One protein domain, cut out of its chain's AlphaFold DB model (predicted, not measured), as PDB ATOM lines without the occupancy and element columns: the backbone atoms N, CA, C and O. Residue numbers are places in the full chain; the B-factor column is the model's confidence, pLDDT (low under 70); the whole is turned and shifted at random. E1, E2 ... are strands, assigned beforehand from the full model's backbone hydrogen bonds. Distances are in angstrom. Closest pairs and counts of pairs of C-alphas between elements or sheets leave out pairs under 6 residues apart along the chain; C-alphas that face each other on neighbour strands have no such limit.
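Overview. This is residues 585 to 635 of the 1165 residues of an uncharacterized protein of Candidatus Poseidoniales archaeon (UniProt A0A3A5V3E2). With little regular structure, this is a flat, loop-rich domain: a small sheet E1-E2-E3, a meander with each strand the antiparallel neighbour of the one before, and a short hairpin, E4-E5, beside it. The 51 printed residues have five named strands, E1 to E5, and no named helix; the class is all strand, with 17 residues in named elements. It is compact, with a radius of gyration of the C-alphas of 10.5 A, spanning 30 by 26 by 14 A.

Arrangement. E1, residues 588 to 591, and E2, residues 600 to 603, form an antiparallel hairpin at 157 degrees, with N 590 and O 601 2.9 A apart. E3, residues 618 to 620, forms another with E2 at 149 degrees, with N 600 and O 620 2.8 A apart. E4, residues 625 to 627, and E5, residues 632 to 634, form an antiparallel hairpin at 164 degrees, with N 626 and O 633 2.8 A apart. These N and O pairs are within hydrogen-bond range. The closest C-alphas of E1 and E5, Gly 588 and Trp 632, are 6.1 A apart.

Along the chain. E1 starts at C-alpha 588 (360.408, 254.809, 314.463) and measures 10.6 A; E5 ends at C-alpha 634 (366.635, 256.947, 322.820).

Size, cuts and confidence. The printed part has no cut. The link from E2 to E3 is long. Residues 593 to 597, 612, 623 and 629 to 630 have pLDDT under 70.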
ATOM      1  N   TYR A 585     367.196 251.333 320.973       83.12
ATOM      2  CA  TYR A 585     367.017 251.629 319.547       83.12
ATOM      3  C   TYR A 585     365.608 251.280 319.053       83.12
ATOM      4  O   TYR A 585     365.200 250.123 319.083       83.12
ATOM      5  N   TYR A 586     364.906 252.271 318.498       86.00
ATOM      6  CA  TYR A 586     363.546 252.135 317.972       86.00
ATOM      7  C   TYR A 586     363.486 252.227 316.447       86.00
ATOM      8  O   TYR A 586     364.166 253.032 315.806       86.00
ATOM      9  N   ASP A 587     362.579 251.464 315.840       83.50
ATOM     10  CA  ASP A 587     362.334 251.490 314.394       83.50
ATOM     11  C   ASP A 587     361.712 252.810 313.901       83.50
ATOM     12  O   ASP A 587     361.906 253.225 312.749       83.50
ATOM     13  N   GLY A 588     360.954 253.494 314.760       81.81
ATOM     14  CA  GLY A 588     360.408 254.809 314.463       81.81
ATOM     15  C   GLY A 588     359.829 255.515 315.680       81.81
ATOM     16  O   GLY A 588     359.168 254.890 316.496       81.81
ATOM     17  N   CYS A 589     360.012 256.836 315.731       87.75
ATOM     18  CA  CYS A 589     359.325 257.715 316.673       87.75
ATOM     19  C   CYS A 589     358.498 258.795 315.956       87.75
ATOM     20  O   CYS A 589     358.804 259.206 314.824       87.75
ATOM     21  N   THR A 590     357.464 259.312 316.623       83.81
ATOM     22  CA  THR A 590     356.736 260.523 316.207       83.81
ATOM     23  C   THR A 590     356.462 261.470 317.360       83.81
ATOM     24  O   THR A 590     356.109 261.029 318.439       83.81
ATOM     25  N   GLU A 591     356.531 262.778 317.080       83.31
ATOM     26  CA  GLU A 591     356.022 263.828 317.979       83.31
ATOM     27  C   GLU A 591     354.562 263.509 318.374       83.31
ATOM     28  O   GLU A 591     353.702 263.484 317.473       83.31
ATOM     29  N   SER A 592     354.266 263.297 319.666       76.25
ATOM     30  CA  SER A 592     352.875 263.150 320.114       76.25
ATOM     31  C   SER A 592     352.103 264.460 319.908       76.25
ATOM     32  O   SER A 592     352.640 265.548 319.650       76.25
ATOM     33  N   THR A 593     350.777 264.350 319.924       64.81
ATOM     34  CA  THR A 593     349.875 265.507 319.908       64.81
ATOM     35  C   THR A 593     348.815 265.463 321.000       64.81
ATOM     36  O   THR A 593     347.957 266.357 321.011       64.81
ATOM     37  N   ASP A 594     348.871 264.462 321.880       64.88
ATOM     38  CA  ASP A 594     348.161 264.480 323.154       64.88
ATOM     39  C   ASP A 594     348.976 265.303 324.176       64.88
ATOM     40  O   ASP A 594     350.203 265.318 324.079       64.88
ATOM     41  N   PRO A 595     348.354 266.087 325.077       61.69
ATOM     42  CA  PRO A 595     349.077 266.813 326.123       61.69
ATOM     43  C   PRO A 595     349.442 265.961 327.345       61.69
ATOM     44  O   PRO A 595     350.106 266.493 328.227       61.69
ATOM     45  N   GLU A 596     348.949 264.722 327.417       62.44
ATOM     46  CA  GLU A 596     349.164 263.786 328.533       62.44
ATOM     47  C   GLU A 596     350.218 262.702 328.199       62.44
ATOM     48  O   GLU A 596     350.552 261.907 329.069       62.44
ATOM     49  N   ASP A 597     350.735 262.675 326.960       65.25
ATOM     50  CA  ASP A 597     351.825 261.789 326.510       65.25
ATOM     51  C   ASP A 597     353.173 262.543 326.519       65.25
ATOM     52  O   ASP A 597     353.205 263.770 326.344       65.25
ATOM     53  N   SER A 598     354.286 261.806 326.586       71.12
ATOM     54  CA  SER A 598     355.642 262.340 326.381       71.12
ATOM     55  C   SER A 598     355.841 262.913 324.963       71.12
ATOM     56  O   SER A 598     355.085 262.639 324.023       71.12
ATOM     57  N   TYR A 599     356.866 263.754 324.768       77.44
ATOM     58  CA  TYR A 599     357.029 264.495 323.510       77.44
ATOM     59  C   TYR A 599     357.210 263.600 322.266       77.44
ATOM     60  O   TYR A 599     356.674 263.923 321.195       77.44
ATOM     61  N   TYR A 600     357.944 262.497 322.392       81.44
ATOM     62  CA  TYR A 600     358.144 261.468 321.379       81.44
ATOM     63  C   TYR A 600     357.502 260.149 321.802       81.44
ATOM     64  O   TYR A 600     357.787 259.630 322.867       81.44
ATOM     65  N   GLU A 601     356.704 259.578 320.903       86.44
ATOM     66  CA  GLU A 601     356.201 258.206 320.991       86.44
ATOM     67  C   GLU A 601     357.021 257.325 320.049       86.44
ATOM     68  O   GLU A 601     357.004 257.560 318.831       86.44
ATOM     69  N   CYS A 602     357.733 256.347 320.602       87.94
ATOM     70  CA  CYS A 602     358.690 255.477 319.923       87.94
ATOM     71  C   CYS A 602     358.219 254.019 319.908       87.94
ATOM     72  O   CYS A 602     357.605 253.548 320.857       87.94
ATOM     73  N   TRP A 603     358.460 253.286 318.817       86.62
ATOM     74  CA  TRP A 603     357.991 251.902 318.687       86.62
ATOM     75  C   TRP A 603     358.911 251.023 317.833       86.62
ATOM     76  O   TRP A 603     359.573 251.484 316.895       86.62
ATOM     77  N   MET A 604     358.869 249.720 318.112       87.81
ATOM     78  CA  MET A 604     359.429 248.663 317.264       87.81
ATOM     79  C   MET A 604     358.450 248.268 316.149       87.81
ATOM     80  O   MET A 604     357.233 248.311 316.337       87.81
ATOM     81  N   ASN A 605     358.928 247.861 314.966       80.50
ATOM     82  CA  ASN A 605     358.035 247.499 313.852       80.50
ATOM     83  C   ASN A 605     357.107 246.316 314.177       80.50
ATOM     84  O   ASN A 605     356.026 246.227 313.590       80.50
ATOM     85  N   ASP A 606     357.497 245.433 315.099       82.12
ATOM     86  CA  ASP A 606     356.664 244.310 315.547       82.12
ATOM     87  C   ASP A 606     355.505 244.752 316.462       82.12
ATOM     88  O   ASP A 606     354.464 244.090 316.495       82.12
ATOM     89  N   TRP A 607     355.599 245.939 317.072       82.75
ATOM     90  CA  TRP A 607     354.497 246.614 317.773       82.75
ATOM     91  C   TRP A 607     353.533 247.336 316.813       82.75
ATOM     92  O   TRP A 607     352.558 247.956 317.240       82.75
ATOM     93  N   VAL A 608     353.752 247.254 315.494       78.75
ATOM     94  CA  VAL A 608     352.872 247.849 314.475       78.75
ATOM     95  C   VAL A 608     351.990 246.786 313.824       78.75
ATOM     96  O   VAL A 608     352.449 245.833 313.192       78.75
ATOM     97  N   ASP A 609     350.674 246.991 313.884       77.50
ATOM     98  CA  ASP A 609     349.713 246.066 313.297       77.50
ATOM     99  C   ASP A 609     349.825 245.965 311.758       77.50
ATOM    100  O   ASP A 609     350.326 246.835 311.039       77.50
ATOM    101  N   SER A 610     349.259 244.892 311.200       75.12
ATOM    102  CA  SER A 610     349.287 244.643 309.748       75.12
ATOM    103  C   SER A 610     348.530 245.667 308.868       75.12
ATOM    104  O   SER A 610     348.578 245.562 307.634       75.12
ATOM    105  N   ASP A 611     347.809 246.626 309.462       72.69
ATOM    106  CA  ASP A 611     347.165 247.763 308.791       72.69
ATOM    107  C   ASP A 611     347.971 249.084 308.955       72.69
ATOM    108  O   ASP A 611     347.691 250.048 308.225       72.69
ATOM    109  N   GLY A 612     349.016 249.100 309.793       65.31
ATOM    110  CA  GLY A 612     349.964 250.194 310.017       65.31
ATOM    111  C   GLY A 612     349.643 251.093 311.217       65.31
ATOM    112  O   GLY A 612     349.915 252.292 311.131       65.31
ATOM    113  N   ASN A 613     349.006 250.559 312.262       75.00
ATOM    114  CA  ASN A 613     348.738 251.265 313.521       75.00
ATOM    115  C   ASN A 613     349.673 250.743 314.620       75.00
ATOM    116  O   ASN A 613     349.848 249.533 314.727       75.00
ATOM    117  N   ILE A 614     350.229 251.646 315.422       77.88
ATOM    118  CA  ILE A 614     351.008 251.327 316.625       77.88
ATOM    119  C   ILE A 614     350.061 250.665 317.640       77.88
ATOM    120  O   ILE A 614     348.917 251.115 317.780       77.88
ATOM    121  N   MET A 615     350.497 249.567 318.255       78.00
ATOM    122  CA  MET A 615     349.767 248.832 319.297       78.00
ATOM    123  C   MET A 615     350.354 249.109 320.685       78.00
ATOM    124  O   MET A 615     349.580 249.273 321.621       78.00
ATOM    125  N   GLU A 616     351.680 249.215 320.759       77.94
ATOM    126  CA  GLU A 616     352.501 249.545 321.929       77.94
ATOM    127  C   GLU A 616     353.556 250.580 321.499       77.94
ATOM    128  O   GLU A 616     354.027 250.541 320.354       77.94
ATOM    129  N   SER A 617     353.882 251.519 322.385       83.81
ATOM    130  CA  SER A 617     354.940 252.518 322.214       83.81
ATOM    131  C   SER A 617     355.456 252.994 323.566       83.81
ATOM    132  O   SER A 617     354.724 252.964 324.554       83.81
ATOM    133  N   ASP A 618     356.707 253.448 323.567       81.31
ATOM    134  CA  ASP A 618     357.385 254.037 324.714       81.31
ATOM    135  C   ASP A 618     357.492 255.557 324.539       81.31
ATOM    136  O   ASP A 618     357.812 256.054 323.448       81.31
ATOM    137  N   GLY A 619     357.215 256.286 325.620       77.75
ATOM    138  CA  GLY A 619     357.242 257.744 325.666       77.75
ATOM    139  C   GLY A 619     358.607 258.290 326.092       77.75
ATOM    140  O   GLY A 619     359.172 257.834 327.080       77.75
ATOM    141  N   TYR A 620     359.089 259.306 325.375       79.00
ATOM    142  CA  TYR A 620     360.360 259.997 325.612       79.00
ATOM    143  C   TYR A 620     360.232 261.519 325.454       79.00
ATOM    144  O   TYR A 620     359.385 262.017 324.707       79.00
ATOM    145  N   GLU A 621     361.099 262.279 326.109       78.69
ATOM    146  CA  GLU A 621     361.199 263.733 325.999       78.69
ATOM    147  C   GLU A 621     362.007 264.212 324.775       78.69
ATOM    148  O   GLU A 621     362.553 263.442 323.982       78.69
ATOM    149  N   MET A 622     362.014 265.529 324.537       71.88
ATOM    150  CA  MET A 622     362.526 266.119 323.286       71.88
ATOM    151  C   MET A 622     364.028 265.915 323.036       71.88
ATOM    152  O   MET A 622     364.457 265.950 321.877       71.88
ATOM    153  N   ASP A 623     364.820 265.772 324.089       68.25
ATOM    154  CA  ASP A 623     366.273 265.606 324.071       68.25
ATOM    155  C   ASP A 623     366.747 264.172 324.341       68.25
ATOM    156  O   ASP A 623     367.881 263.853 323.987       68.25
ATOM    157  N   GLU A 624     365.862 263.297 324.817       76.25
ATOM    158  CA  GLU A 624     366.128 261.872 325.052       76.25
ATOM    159  C   GLU A 624     366.331 261.060 323.759       76.25
ATOM    160  O   GLU A 624     367.031 260.050 323.771       76.25
ATOM    161  N   CYS A 625     365.763 261.498 322.624       79.62
ATOM    162  CA  CYS A 625     365.725 260.735 321.365       79.62
ATOM    163  C   CYS A 625     366.404 261.415 320.155       79.62
ATOM    164  O   CYS A 625     366.134 262.571 319.811       79.62
ATOM    165  N   THR A 626     367.191 260.647 319.387       80.62
ATOM    166  CA  THR A 626     367.912 261.087 318.172       80.62
ATOM    167  C   THR A 626     367.563 260.263 316.914       80.62
ATOM    168  O   THR A 626     367.678 259.045 316.897       80.62
ATOM    169  N   ASP A 627     367.204 260.935 315.806       82.69
ATOM    170  CA  ASP A 627     366.916 260.329 314.479       82.69
ATOM    171  C   ASP A 627     368.204 259.932 313.721       82.69
ATOM    172  O   ASP A 627     369.012 260.796 313.347       82.69
ATOM    173  N   LEU A 628     368.366 258.632 313.437       78.19
ATOM    174  CA  LEU A 628     369.550 258.047 312.794       78.19
ATOM    175  C   LEU A 628     369.400 257.762 311.274       78.19
ATOM    176  O   LEU A 628     370.411 257.518 310.609       78.19
ATOM    177  N   GLU A 629     368.195 257.867 310.682       66.69
ATOM    178  CA  GLU A 629     367.836 257.508 309.279       66.69
ATOM    179  C   GLU A 629     368.567 256.242 308.709       66.69
ATOM    180  O   GLU A 629     369.519 256.391 307.921       66.69
ATOM    181  N   PRO A 630     368.079 254.995 308.927       59.91
ATOM    182  CA  PRO A 630     366.833 254.593 309.596       59.91
ATOM    183  C   PRO A 630     367.005 254.331 311.100       59.91
ATOM    184  O   PRO A 630     368.105 254.031 311.546       59.91
ATOM    185  N   GLY A 631     365.892 254.385 311.833       73.56
ATOM    186  CA  GLY A 631     365.847 254.173 313.280       73.56
ATOM    187  C   GLY A 631     366.007 255.455 314.099       73.56
ATOM    188  O   GLY A 631     366.342 256.521 313.566       73.56
ATOM    189  N   TRP A 632     365.729 255.325 315.387       84.25
ATOM    190  CA  TRP A 632     365.927 256.313 316.441       84.25
ATOM    191  C   TRP A 632     366.702 255.660 317.586       84.25
ATOM    192  O   TRP A 632     366.577 254.461 317.807       84.25
ATOM    193  N   GLU A 633     367.501 256.448 318.286       82.25
ATOM    194  CA  GLU A 633     368.279 256.065 319.467       82.25
ATOM    195  C   GLU A 633     367.771 256.922 320.625       82.25
ATOM    196  O   GLU A 633     367.751 258.148 320.487       82.25
ATOM    197  N   CYS A 634     367.295 256.292 321.696       79.50
ATOM    198  CA  CYS A 634     366.635 256.947 322.820       79.50
ATOM    199  C   CYS A 634     367.214 256.459 324.151       79.50
ATOM    200  O   CYS A 634     367.340 255.256 324.368       79.50
ATOM    201  N   MET A 635     367.542 257.386 325.045       74.12
ATOM    202  CA  MET A 635     367.950 257.104 326.425       74.12
ATOM    203  C   MET A 635     366.938 257.756 327.349       74.12
ATOM    204  O   MET A 635     366.648 258.937 327.181       74.12
TER     205      MET A 635